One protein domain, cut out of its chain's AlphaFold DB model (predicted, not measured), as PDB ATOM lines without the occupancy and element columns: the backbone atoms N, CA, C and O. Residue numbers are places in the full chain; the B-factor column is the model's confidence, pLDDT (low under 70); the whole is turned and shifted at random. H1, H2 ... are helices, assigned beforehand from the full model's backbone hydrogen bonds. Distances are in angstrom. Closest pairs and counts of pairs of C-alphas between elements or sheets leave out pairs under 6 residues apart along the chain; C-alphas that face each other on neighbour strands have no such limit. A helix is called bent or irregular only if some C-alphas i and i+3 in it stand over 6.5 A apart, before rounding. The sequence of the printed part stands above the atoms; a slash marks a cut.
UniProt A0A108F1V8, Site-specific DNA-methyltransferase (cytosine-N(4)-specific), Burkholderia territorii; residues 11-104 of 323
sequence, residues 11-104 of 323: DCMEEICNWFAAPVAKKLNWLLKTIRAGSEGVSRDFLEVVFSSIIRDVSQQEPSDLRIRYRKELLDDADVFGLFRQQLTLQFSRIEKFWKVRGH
ATOM      1  N   ASP A  11     364.945 357.558 155.572       93.75
ATOM      2  CA  ASP A  11     364.035 357.903 154.471       93.75
ATOM      3  C   ASP A  11     362.618 358.283 154.940       93.75
ATOM      4  O   ASP A  11     361.836 358.831 154.170       93.75
ATOM      5  N   CYS A  12     362.282 358.012 156.200       95.81
ATOM      6  CA  CYS A  12     360.984 358.317 156.799       95.81
ATOM      7  C   CYS A  12     360.985 359.618 157.609       95.81
ATOM      8  O   CYS A  12     359.940 360.007 158.125       95.81
ATOM      9  N   MET A  13     362.132 360.287 157.756       95.69
ATOM     10  CA  MET A  13     362.281 361.352 158.751       95.69
ATOM     11  C   MET A  13     361.443 362.592 158.451       95.69
ATOM     12  O   MET A  13     360.874 363.180 159.365       95.69
ATOM     13  N   GLU A  14     361.311 362.952 157.174       96.19
ATOM     14  CA  GLU A  14     360.405 364.021 156.746       96.19
ATOM     15  C   GLU A  14     358.959 363.705 157.155       96.19
ATOM     16  O   GLU A  14     358.273 364.533 157.748       96.19
ATOM     17  N   GLU A  15     358.516 362.470 156.914       96.44
ATOM     18  CA  GLU A  15     357.171 362.028 157.265       96.44
ATOM     19  C   GLU A  15     356.963 362.001 158.792       96.44
ATOM     20  O   GLU A  15     355.928 362.455 159.278       96.44
ATOM     21  N   ILE A  16     357.958 361.552 159.563       97.69
ATOM     22  CA  ILE A  16     357.931 361.602 161.034       97.69
ATOM     23  C   ILE A  16     357.777 363.047 161.531       97.69
ATOM     24  O   ILE A  16     356.920 363.306 162.374       97.69
ATOM     25  N   CYS A  17     358.556 363.989 160.998       96.44
ATOM     26  CA  CYS A  17     358.487 365.401 161.389       96.44
ATOM     27  C   CYS A  17     357.146 366.057 161.031       96.44
ATOM     28  O   CYS A  17     356.692 366.945 161.748       96.44
ATOM     29  N   ASN A  18     356.501 365.609 159.954       96.31
ATOM     30  CA  ASN A  18     355.187 366.109 159.554       96.31
ATOM     31  C   ASN A  18     354.068 365.600 160.478       96.31
ATOM     32  O   ASN A  18     353.140 366.341 160.791       96.31
ATOM     33  N   TRP A  19     354.148 364.348 160.943       97.38
ATOM     34  CA  TRP A  19     353.066 363.717 161.709       97.38
ATOM     35  C   TRP A  19     353.242 363.727 163.224       97.38
ATOM     36  O   TRP A  19     352.287 363.402 163.930       97.38
ATOM     37  N   PHE A  20     354.407 364.106 163.746       98.19
ATOM     38  CA  PHE A  20     354.658 364.152 165.184       98.19
ATOM     39  C   PHE A  20     355.372 365.439 165.570       98.19
ATOM     40  O   PHE A  20     356.372 365.821 164.968       98.19
ATOM     41  N   ALA A  21     354.898 366.077 166.640       97.94
ATOM     42  CA  ALA A  21     355.624 367.176 167.257       97.94
ATOM     43  C   ALA A  21     357.020 366.711 167.698       97.94
ATOM     44  O   ALA A  21     357.194 365.569 168.134       97.94
ATOM     45  N   ALA A  22     358.023 367.589 167.640       97.06
ATOM     46  CA  ALA A  22     359.398 367.209 167.970       97.06
ATOM     47  C   ALA A  22     359.551 366.576 169.377       97.06
ATOM     48  O   ALA A  22     360.270 365.577 169.496       97.06
ATOM     49  N   PRO A  23     358.879 367.067 170.443       97.81
ATOM     50  CA  PRO A  23     358.877 366.394 171.746       97.81
ATOM     51  C   PRO A  23     358.282 364.979 171.703       97.81
ATOM     52  O   PRO A  23     358.848 364.055 172.295       97.81
ATOM     53  N   VAL A  24     357.194 364.786 170.951       98.31
ATOM     54  CA  VAL A  24     356.535 363.485 170.765       98.31
ATOM     55  C   VAL A  24     357.449 362.514 170.026       98.31
ATOM     56  O   VAL A  24     357.668 361.404 170.510       98.31
ATOM     57  N   ALA A  25     358.052 362.929 168.910       98.06
ATOM     58  CA  ALA A  25     358.970 362.090 168.141       98.06
ATOM     59  C   ALA A  25     360.150 361.597 169.002       98.06
ATOM     60  O   ALA A  25     360.502 360.418 168.956       98.06
ATOM     61  N   LYS A  26     360.715 362.461 169.860       97.88
ATOM     62  CA  LYS A  26     361.786 362.083 170.805       97.88
ATOM     63  C   LYS A  26     361.320 361.066 171.850       97.88
ATOM     64  O   LYS A  26     362.058 360.122 172.145       97.88
ATOM     65  N   LYS A  27     360.112 361.236 172.399       98.44
ATOM     66  CA  LYS A  27     359.499 360.294 173.354       98.44
ATOM     67  C   LYS A  27     359.252 358.929 172.720       98.44
ATOM     68  O   LYS A  27     359.637 357.919 173.306       98.44
ATOM     69  N   LEU A  28     358.675 358.906 171.517       98.31
ATOM     70  CA  LEU A  28     358.434 357.682 170.752       98.31
ATOM     71  C   LEU A  28     359.746 356.965 170.419       98.31
ATOM     72  O   LEU A  28     359.854 355.766 170.659       98.31
ATOM     73  N   ASN A  29     360.762 357.701 169.955       97.94
ATOM     74  CA  ASN A  29     362.082 357.141 169.673       97.94
ATOM     75  C   ASN A  29     362.701 356.491 170.916       97.94
ATOM     76  O   ASN A  29     363.170 355.356 170.866       97.94
ATOM     77  N   TRP A  30     362.688 357.199 172.047       97.94
ATOM     78  CA  TRP A  30     363.222 356.667 173.299       97.94
ATOM     79  C   TRP A  30     362.459 355.422 173.762       97.94
ATOM     80  O   TRP A  30     363.081 354.441 174.165       97.94
ATOM     81  N   LEU A  31     361.127 355.441 173.684       98.12
ATOM     82  CA  LEU A  31     360.289 354.316 174.092       98.12
ATOM     83  C   LEU A  31     360.559 353.079 173.232       98.12
ATOM     84  O   LEU A  31     360.805 352.004 173.774       98.12
ATOM     85  N   LEU A  32     360.591 353.243 171.909       97.81
ATOM     86  CA  LEU A  32     360.851 352.150 170.977       97.81
ATOM     87  C   LEU A  32     362.261 351.571 171.167       97.81
ATOM     88  O   LEU A  32     362.432 350.353 171.185       97.81
ATOM     89  N   LYS A  33     363.257 352.430 171.418       97.69
ATOM     90  CA  LYS A  33     364.624 352.008 171.756       97.69
ATOM     91  C   LYS A  33     364.657 351.178 173.036       97.69
ATOM     92  O   LYS A  33     365.301 350.134 173.068       97.69
ATOM     93  N   THR A  34     363.953 351.625 174.076       97.56
ATOM     94  CA  THR A  34     363.850 350.912 175.357       97.56
ATOM     95  C   THR A  34     363.181 349.551 175.186       97.56
ATOM     96  O   THR A  34     363.702 348.558 175.687       97.56
ATOM     97  N   ILE A  35     362.076 349.480 174.434       98.25
ATOM     98  CA  ILE A  35     361.385 348.220 174.125       98.25
ATOM     99  C   ILE A  35     362.342 347.261 173.411       98.25
ATOM    100  O   ILE A  35     362.552 346.141 173.872       98.25
ATOM    101  N   ARG A  36     362.978 347.701 172.322       97.19
ATOM    102  CA  ARG A  36     363.838 346.842 171.494       97.19
ATOM    103  C   ARG A  36     365.116 346.399 172.202       97.19
ATOM    104  O   ARG A  36     365.555 345.275 171.989       97.19
ATOM    105  N   ALA A  37     365.695 347.248 173.049       97.50
ATOM    106  CA  ALA A  37     366.880 346.901 173.831       97.50
ATOM    107  C   ALA A  37     366.563 346.004 175.041       97.50
ATOM    108  O   ALA A  37     367.415 345.224 175.453       97.50
ATOM    109  N   GLY A  38     365.364 346.128 175.624       97.38
ATOM    110  CA  GLY A  38     364.973 345.441 176.859       97.38
ATOM    111  C   GLY A  38     364.076 344.214 176.682       97.38
ATOM    112  O   GLY A  38     363.688 343.612 177.678       97.38
ATOM    113  N   SER A  39     363.698 343.856 175.453       98.12
ATOM    114  CA  SER A  39     362.798 342.728 175.182       98.12
ATOM    115  C   SER A  39     363.111 342.042 173.855       98.12
ATOM    116  O   SER A  39     363.709 342.641 172.961       98.12
ATOM    117  N   GLU A  40     362.671 340.795 173.709       97.44
ATOM    118  CA  GLU A  40     362.838 339.970 172.510       97.44
ATOM    119  C   GLU A  40     361.628 339.047 172.289       97.44
ATOM    120  O   GLU A  40     360.807 338.858 173.193       97.44
ATOM    121  N   GLY A  41     361.511 338.502 171.072       95.00
ATOM    122  CA  GLY A  41     360.433 337.593 170.670       95.00
ATOM    123  C   GLY A  41     359.034 338.123 170.999       95.00
ATOM    124  O   GLY A  41     358.766 339.319 170.896       95.00
ATOM    125  N   VAL A  42     358.169 337.231 171.490       93.12
ATOM    126  CA  VAL A  42     356.759 337.525 171.806       93.12
ATOM    127  C   VAL A  42     356.566 338.682 172.791       93.12
ATOM    128  O   VAL A  42     355.564 339.390 172.726       93.12
ATOM    129  N   SER A  43     357.523 338.905 173.697       96.19
ATOM    130  CA  SER A  43     357.470 340.020 174.647       96.19
ATOM    131  C   SER A  43     357.686 341.357 173.942       96.19
ATOM    132  O   SER A  43     357.001 342.329 174.258       96.19
ATOM    133  N   ARG A  44     358.607 341.407 172.968       97.81
ATOM    134  CA  ARG A  44     358.812 342.595 172.132       97.81
ATOM    135  C   ARG A  44     357.595 342.845 171.255       97.81
ATOM    136  O   ARG A  44     357.108 343.969 171.247       97.81
ATOM    137  N   ASP A  45     357.080 341.809 170.597       95.62
ATOM    138  CA  ASP A  45     355.910 341.919 169.721       95.62
ATOM    139  C   ASP A  45     354.708 342.481 170.489       95.62
ATOM    140  O   ASP A  45     354.060 343.426 170.045       95.62
ATOM    141  N   PHE A  46     354.463 341.974 171.702       96.94
ATOM    142  CA  PHE A  46     353.421 342.498 172.580       96.94
ATOM    143  C   PHE A  46     353.628 343.984 172.918       96.94
ATOM    144  O   PHE A  46     352.692 344.778 172.818       96.94
ATOM    145  N   LEU A  47     354.844 344.384 173.299       98.50
ATOM    146  CA  LEU A  47     355.148 345.775 173.641       98.50
ATOM    147  C   LEU A  47     355.070 346.712 172.426       98.50
ATOM    148  O   LEU A  47     354.596 347.838 172.566       98.50
ATOM    149  N   GLU A  48     355.487 346.262 171.242       98.12
ATOM    150  CA  GLU A  48     355.362 347.020 169.991       98.12
ATOM    151  C   GLU A  48     353.892 347.153 169.553       98.12
ATOM    152  O   GLU A  48     353.497 348.220 169.082       98.12
ATOM    153  N   VAL A  49     353.044 346.148 169.799       96.69
ATOM    154  CA  VAL A  49     351.583 346.249 169.613       96.69
ATOM    155  C   VAL A  49     350.962 347.261 170.583       96.69
ATOM    156  O   VAL A  49     350.127 348.076 170.193       96.69
ATOM    157  N   VAL A  50     351.377 347.274 171.852       98.31
ATOM    158  CA  VAL A  50     350.918 348.306 172.801       98.31
ATOM    159  C   VAL A  50     351.400 349.692 172.361       98.31
ATOM    160  O   VAL A  50     350.634 350.654 172.411       98.31
ATOM    161  N   PHE A  51     352.641 349.806 171.884       98.50
ATOM    162  CA  PHE A  51     353.181 351.048 171.333       98.50
ATOM    163  C   PHE A  51     352.371 351.527 170.124       98.50
ATOM    164  O   PHE A  51     352.008 352.699 170.077       98.50
ATOM    165  N   SER A  52     352.029 350.641 169.181       97.38
ATOM    166  CA  SER A  52     351.254 351.008 167.988       97.38
ATOM    167  C   SER A  52     349.871 351.558 168.339       97.38
ATOM    168  O   SER A  52     349.403 352.495 167.692       97.38
ATOM    169  N   SER A  53     349.255 351.048 169.412       96.12
ATOM    170  CA  SER A  53     347.910 351.450 169.838       96.12
ATOM    171  C   SER A  53     347.788 352.924 170.241       96.12
ATOM    172  O   SER A  53     346.700 353.480 170.151       96.12
ATOM    173  N   ILE A  54     348.888 353.575 170.642       97.44
ATOM    174  CA  ILE A  54     348.880 354.990 171.049       97.44
ATOM    175  C   ILE A  54     349.284 355.947 169.923       97.44
ATOM    176  O   ILE A  54     349.179 357.163 170.087       97.44
ATOM    177  N   ILE A  55     349.775 355.433 168.789       97.25
ATOM    178  CA  ILE A  55     350.432 356.248 167.759       97.25
ATOM    179  C   ILE A  55     349.499 357.309 167.189       97.25
ATOM    180  O   ILE A  55     349.896 358.468 167.058       97.25
ATOM    181  N   ARG A  56     348.257 356.939 166.867       94.06
ATOM    182  CA  ARG A  56     347.287 357.881 166.299       94.06
ATOM    183  C   ARG A  56     346.967 359.006 167.290       94.06
ATOM    184  O   ARG A  56     346.996 360.172 166.896       94.06
ATOM    185  N   ASP A  57     346.775 358.672 168.565       95.44
ATOM    186  CA  ASP A  57     346.409 359.620 169.624       95.44
ATOM    187  C   ASP A  57     347.485 360.669 169.902       95.44
ATOM    188  O   ASP A  57     347.154 361.803 170.247       95.44
ATOM    189  N   VAL A  58     348.758 360.320 169.714       97.69
ATOM    190  CA  VAL A  58     349.888 361.245 169.908       97.69
ATOM    191  C   VAL A  58     350.378 361.882 168.606       97.69
ATOM    192  O   VAL A  58     351.284 362.711 168.627       97.69
ATOM    193  N   SER A  59     349.799 361.505 167.465       97.31
ATOM    194  CA  SER A  59     350.127 362.083 166.161       97.31
ATOM    195  C   SER A  59     349.318 363.340 165.860       97.31
ATOM    196  O   SER A  59     348.304 363.622 166.500       97.31
ATOM    197  N   GLN A  60     349.706 364.043 164.800       97.31
ATOM    198  CA  GLN A  60     348.951 365.156 164.241       97.31
ATOM    199  C   GLN A  60     347.706 364.734 163.454       97.31
ATOM    200  O   GLN A  60     346.963 365.607 163.011       97.31
ATOM    201  N   GLN A  61     347.448 363.436 163.262       94.56
ATOM    202  CA  GLN A  61     346.200 362.987 162.650       94.56
ATOM    203  C   GLN A  61     345.024 363.177 163.617       94.56
ATOM    204  O   GLN A  61     345.145 362.874 164.801       94.56
ATOM    205  N   GLU A  62     343.881 363.630 163.100       91.81
ATOM    206  CA  GLU A  62     342.605 363.648 163.823       91.81
ATOM    207  C   GLU A  62     342.183 362.209 164.194       91.81
ATOM    208  O   GLU A  62     341.886 361.422 163.291       91.81
ATOM    209  N   PRO A  63     342.147 361.828 165.488       85.94
ATOM    210  CA  PRO A  63     341.933 360.434 165.883       85.94
ATOM    211  C   PRO A  63     340.577 359.864 165.464       85.94
ATOM    212  O   PRO A  63     340.473 358.668 165.184       85.94
ATOM    213  N   SER A  64     339.555 360.725 165.396       82.75
ATOM    214  CA  SER A  64     338.175 360.362 165.045       82.75
ATOM    215  C   SER A  64     337.916 360.241 163.534       82.75
ATOM    216  O   SER A  64     336.841 359.787 163.124       82.75
ATOM    217  N   ASP A  65     338.888 360.622 162.695       78.19
ATOM    218  CA  ASP A  65     338.781 360.586 161.238       78.19
ATOM    219  C   ASP A  65     339.636 359.448 160.663       78.19
ATOM    220  O   ASP A  65     340.856 359.370 160.842       78.19
ATOM    221  N   LEU A  66     338.981 358.551 159.921       71.25
ATOM    222  CA  LEU A  66     339.658 357.489 159.173       71.25
ATOM    223  C   LEU A  66     340.454 358.026 157.981       71.25
ATOM    224  O   LEU A  66     341.282 357.313 157.416       71.25
ATOM    225  N   ARG A  67     340.192 359.262 157.553       76.06
ATOM    226  CA  ARG A  67     340.941 359.919 156.487       76.06
ATOM    227  C   ARG A  67     342.226 360.527 157.029       76.06
ATOM    228  O   ARG A  67     342.364 360.863 158.200       76.06
ATOM    229  N   ILE A  68     343.159 360.741 156.111       84.75
ATOM    230  CA  ILE A  68     344.436 361.399 156.369       84.75
ATOM    231  C   ILE A  68     344.207 362.906 156.558       84.75
ATOM    232  O   ILE A  68     344.380 363.693 155.626       84.75
ATOM    233  N   ARG A  69     343.752 363.317 157.745       89.25
ATOM    234  CA  ARG A  69     343.540 364.727 158.090       89.25
ATOM    235  C   ARG A  69     344.304 365.116 159.338       89.25
ATOM    236  O   ARG A  69     344.327 364.373 160.314       89.25
ATOM    237  N   TYR A  70     344.895 366.303 159.282       93.75
ATOM    238  CA  TYR A  70     345.471 366.942 160.450       93.75
ATOM    239  C   TYR A  70     344.382 367.332 161.447       93.75
ATOM    240  O   TYR A  70     343.250 367.644 161.059       93.75
ATOM    241  N   ARG A  71     344.747 367.358 162.725       94.25
ATOM    242  CA  ARG A  71     343.972 368.025 163.771       94.25
ATOM    243  C   ARG A  71     343.777 369.495 163.414       94.25
ATOM    244  O   ARG A  71     344.625 370.104 162.762       94.25
ATOM    245  N   LYS A  72     342.670 370.074 163.882       93.75
ATOM    246  CA  LYS A  72     342.435 371.524 163.761       93.75
ATOM    247  C   LYS A  72     343.509 372.326 164.492       93.75
ATOM    248  O   LYS A  72     343.990 373.321 163.968       93.75
ATOM    249  N   GLU A  73     343.874 371.859 165.681       95.69
ATOM    250  CA  GLU A  73     344.966 372.390 166.487       95.69
ATOM    251  C   GLU A  73     346.054 371.325 166.560       95.69
ATOM    252  O   GLU A  73     345.804 370.193 166.983       95.69
ATOM    253  N   LEU A  74     347.246 371.670 166.071       97.25
ATOM    254  CA  LEU A  74     348.387 370.768 166.102       97.25
ATOM    255  C   LEU A  74     348.868 370.590 167.543       97.25
ATOM    256  O   LEU A  74     348.842 371.518 168.346       97.25
ATOM    257  N   LEU A  75     349.329 369.385 167.854       97.50
ATOM    258  CA  LEU A  75     349.967 369.088 169.126       97.50
ATOM    259  C   LEU A  75     351.362 369.716 169.153       97.50
ATOM    260  O   LEU A  75     352.143 369.496 168.228       97.50
ATOM    261  N   ASP A  76     351.698 370.406 170.237       97.75
ATOM    262  CA  ASP A  76     353.084 370.782 170.544       97.75
ATOM    263  C   ASP A  76     353.809 369.664 171.312       97.75
ATOM    264  O   ASP A  76     355.017 369.458 171.166       97.75
ATOM    265  N   ASP A  77     353.062 368.910 172.124       98.06
ATOM    266  CA  ASP A  77     353.530 367.750 172.877       98.06
ATOM    267  C   ASP A  77     352.357 366.806 173.226       98.06
ATOM    268  O   ASP A  77     351.189 367.173 173.102       98.06
ATOM    269  N   ALA A  78     352.664 365.588 173.680       97.62
ATOM    270  CA  ALA A  78     351.708 364.613 174.202       97.62
ATOM    271  C   ALA A  78     352.312 363.771 175.342       97.62
ATOM    272  O   ALA A  78     353.529 363.542 175.406       97.62
ATOM    273  N   ASP A  79     351.463 363.251 176.234       98.06
ATOM    274  CA  ASP A  79     351.871 362.324 177.300       98.06
ATOM    275  C   ASP A  79     352.045 360.886 176.776       98.06
ATOM    276  O   ASP A  79     351.298 359.965 177.103       98.06
ATOM    277  N   VAL A  80     353.062 360.697 175.931       98.62
ATOM    278  CA  VAL A  80     353.390 359.401 175.313       98.62
ATOM    279  C   VAL A  80     353.566 358.296 176.360       98.62
ATOM    280  O   VAL A  80     353.076 357.184 176.174       98.62
ATOM    281  N   PHE A  81     354.257 358.576 177.469       98.56
ATOM    282  CA  PHE A  81     354.543 357.556 178.481       98.56
ATOM    283  C   PHE A  81     353.326 357.221 179.333       98.56
ATOM    284  O   PHE A  81     353.122 356.044 179.643       98.56
ATOM    285  N   GLY A  82     352.519 358.216 179.706       98.62
ATOM    286  CA  GLY A  82     351.271 357.981 180.421       98.62
ATOM    287  C   GLY A  82     350.306 357.135 179.599       98.62
ATOM    288  O   GLY A  82     349.823 356.120 180.107       98.62
ATOM    289  N   LEU A  83     350.112 357.483 178.321       98.50
ATOM    290  CA  LEU A  83     349.260 356.731 177.394       98.50
ATOM    291  C   LEU A  83     349.774 355.305 177.172       98.50
ATOM    292  O   LEU A  83     349.002 354.353 177.289       98.50
ATOM    293  N   PHE A  84     351.078 355.132 176.932       98.75
ATOM    294  CA  PHE A  84     351.669 353.800 176.785       98.75
ATOM    295  C   PHE A  84     351.479 352.955 178.046       98.75
ATOM    296  O   PHE A  84     351.051 351.808 177.961       98.75
ATOM    297  N   ARG A  85     351.752 353.517 179.231       98.69
ATOM    298  CA  ARG A  85     351.578 352.814 180.510       98.69
ATOM    299  C   ARG A  85     350.123 352.403 180.722       98.69
ATOM    300  O   ARG A  85     349.875 351.275 181.134       98.69
ATOM    301  N   GLN A  86     349.174 353.290 180.426       98.56
ATOM    302  CA  GLN A  86     347.748 352.991 180.527       98.56
ATOM    303  C   GLN A  86     347.356 351.827 179.608       98.56
ATOM    304  O   GLN A  86     346.712 350.881 180.069       98.56
ATOM    305  N   GLN A  87     347.773 351.863 178.339       98.38
ATOM    306  CA  GLN A  87     347.500 350.778 177.397       98.38
ATOM    307  C   GLN A  87     348.191 349.477 177.809       98.38
ATOM    308  O   GLN A  87     347.561 348.423 177.788       98.38
ATOM    309  N   LEU A  88     349.439 349.536 178.276       98.38
ATOM    310  CA  LEU A  88     350.168 348.366 178.761       98.38
ATOM    311  C   LEU A  88     349.442 347.704 179.933       98.38
ATOM    312  O   LEU A  88     349.208 346.498 179.903       98.38
ATOM    313  N   THR A  89     349.038 348.478 180.944       98.50
ATOM    314  CA  THR A  89     348.274 347.962 182.086       98.50
ATOM    315  C   THR A  89     346.953 347.342 181.634       98.50
ATOM    316  O   THR A  89     346.604 346.249 182.085       98.50
ATOM    317  N   LEU A  90     346.237 347.993 180.712       98.00
ATOM    318  CA  LEU A  90     344.988 347.472 180.168       98.00
ATOM    319  C   LEU A  90     345.196 346.132 179.448       98.00
ATOM    320  O   LEU A  90     344.531 345.154 179.799       98.00
ATOM    321  N   GLN A  91     346.114 346.059 178.479       97.88
ATOM    322  CA  GLN A  91     346.344 344.833 177.707       97.88
ATOM    323  C   GLN A  91     346.922 343.710 178.574       97.88
ATOM    324  O   GLN A  91     346.470 342.569 178.480       97.88
ATOM    325  N   PHE A  92     347.836 344.028 179.494       97.19
ATOM    326  CA  PHE A  92     348.363 343.051 180.444       97.19
ATOM    327  C   PHE A  92     347.254 342.473 181.332       97.19
ATOM    328  O   PHE A  92     347.174 341.259 181.500       97.19
ATOM    329  N   SER A  93     346.331 343.308 181.828       97.69
ATOM    330  CA  SER A  93     345.193 342.827 182.625       97.69
ATOM    331  C   SER A  93     344.275 341.880 181.842       97.69
ATOM    332  O   SER A  93     343.701 340.959 182.422       97.69
ATOM    333  N   ARG A  94     344.137 342.066 180.521       96.56
ATOM    334  CA  ARG A  94     343.360 341.168 179.650       96.56
ATOM    335  C   ARG A  94     344.051 339.815 179.500       96.56
ATOM    336  O   ARG A  94     343.388 338.790 179.652       96.56
ATOM    337  N   ILE A  95     345.366 339.814 179.277       94.94
ATOM    338  CA  ILE A  95     346.175 338.587 179.219       94.94
ATOM    339  C   ILE A  95     346.108 337.844 180.554       94.94
ATOM    340  O   ILE A  95     345.876 336.638 180.571       94.94
ATOM    341  N   GLU A  96     346.252 338.555 181.672       96.19
ATOM    342  CA  GLU A  96     346.187 337.970 183.010       96.19
ATOM    343  C   GLU A  96     344.808 337.349 183.290       96.19
ATOM    344  O   GLU A  96     344.721 336.216 183.765       96.19
ATOM    345  N   LYS A  97     343.719 338.051 182.945       96.00
ATOM    346  CA  LYS A  97     342.348 337.524 183.056       96.00
ATOM    347  C   LYS A  97     342.165 336.251 182.240       96.00
ATOM    348  O   LYS A  97     341.657 335.272 182.779       96.00
ATOM    349  N   PHE A  98     342.601 336.248 180.981       93.81
ATOM    350  CA  PHE A  98     342.566 335.053 180.137       93.81
ATOM    351  C   PHE A  98     343.352 333.900 180.777       93.81
ATOM    352  O   PHE A  98     342.829 332.796 180.915       93.81
ATOM    353  N   TRP A  99     344.570 334.164 181.252       92.12
ATOM    354  CA  TRP A  99     345.414 333.165 181.911       92.12
ATOM    355  C   TRP A  99     344.800 332.583 183.186       92.12
ATOM    356  O   TRP A  99     344.993 331.401 183.458       92.12
ATOM    357  N   LYS A 100     344.038 333.374 183.947       94.75
ATOM    358  CA  LYS A 100     343.330 332.906 185.149       94.75
ATOM    359  C   LYS A 100     342.197 331.934 184.821       94.75
ATOM    360  O   LYS A 100     341.943 331.029 185.608       94.75
ATOM    361  N   VAL A 101     341.524 332.104 183.680       93.38
ATOM    362  CA  VAL A 101     340.332 331.307 183.332       93.38
ATOM    363  C   VAL A 101     340.592 330.207 182.305       93.38
ATOM    364  O   VAL A 101     339.772 329.303 182.180       93.38
ATOM    365  N   ARG A 102     341.728 330.227 181.592       91.62
ATOM    366  CA  ARG A 102     342.026 329.269 180.508       91.62
ATOM    367  C   ARG A 102     341.959 327.799 180.934       91.62
ATOM    368  O   ARG A 102     341.678 326.952 180.098       91.62
ATOM    369  N   GLY A 103     342.206 327.492 182.210       90.81
ATOM    370  CA  GLY A 103     342.125 326.127 182.747       90.81
ATOM    371  C   GLY A 103     340.703 325.555 182.785       90.81
ATOM    372  O   GLY A 103     340.543 324.346 182.900       90.81
ATOM    373  N   HIS A 104     339.682 326.406 182.656       93.06
ATOM    374  CA  HIS A 104     338.278 326.004 182.564       93.06
ATOM    375  C   HIS A 104     337.805 325.789 181.120       93.06
ATOM    376  O   HIS A 104     336.628 325.498 180.906       93.06
TER     377      HIS A 104
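AT A GLANCE: This is residues 11 to 104 of the 323 residues of the protein "Site-specific DNA-methyltransferase (cytosine-N(4)-specific)" of Burkholderia territorii (UniProt A0A108F1V8). H2 and H3 form a helical hairpin, and residues 80 to 91 of the long helix H5 pack on it, while residues 93 to 104 of H5 stick out as a free arm. Short H1 lies near H2, and a long loop, residues 59 to 79, leads from short H4 to H5. The printed part has 94 residues with five named helices, H1 to H5 in order, and no named strand: all helix. It is loose, with a radius of gyration of the C-alphas of 15.5 A, spanning 49 by 30 by 22 A.

HOW THE PARTS SIT: H1, residues 11 to 19, is close to but not clearly touching H2, residues 22 to 38; their closest C-alphas, of Ile 16 and Ala 25, are 7.2 A apart. With residues 32 to 36 alone, H2 touches H3, residues 41 to 53, in a hairpin at a shallow tilt of 17 degrees, opposite ways; the closest C-alphas, of Ile 35 and Arg 44, are 6.5 A apart. H3 and H4, residues 55 to 58, meet only through their link. H5, residues 80 to 104, touches H3 with residues 84 to 91 alone, at a steep tilt of 54 degrees, opposite ways; the closest C-alphas, of Val 50 and Leu 88, are 6.0 A apart. With residues 80 to 81 alone H5 touches H2, closest at the C-alphas of Lys 27 and Val 80, 6.5 A. H1 is apart from H3, H4 and H5. Every O i to N i+4 pair is within hydrogen-bond range in H2 and H3, against 4 of 5 in H1 and 19 of 21 in H5; H4 is too short for such a pair.

IN THESE COORDINATES: H1 begins at C-alpha 11 (364.035, 357.903, 154.471) and is irregular, C-alphas 11 and 14 being 7.5 A apart. H2 is 24.2 A long and H3 18.7 A. H5, 37.4 A, is irregular, with C-alphas 100 and 103 7.3 A apart, and ends at C-alpha 104 (338.278, 326.004, 182.564).

THE WHOLE: The two C-alphas farthest apart, of Glu 14 and His 104, are 51.0 A apart. The printed part has no cut, the link from H4 to H5 is long, and no printed residue is under 70 in pLDDT.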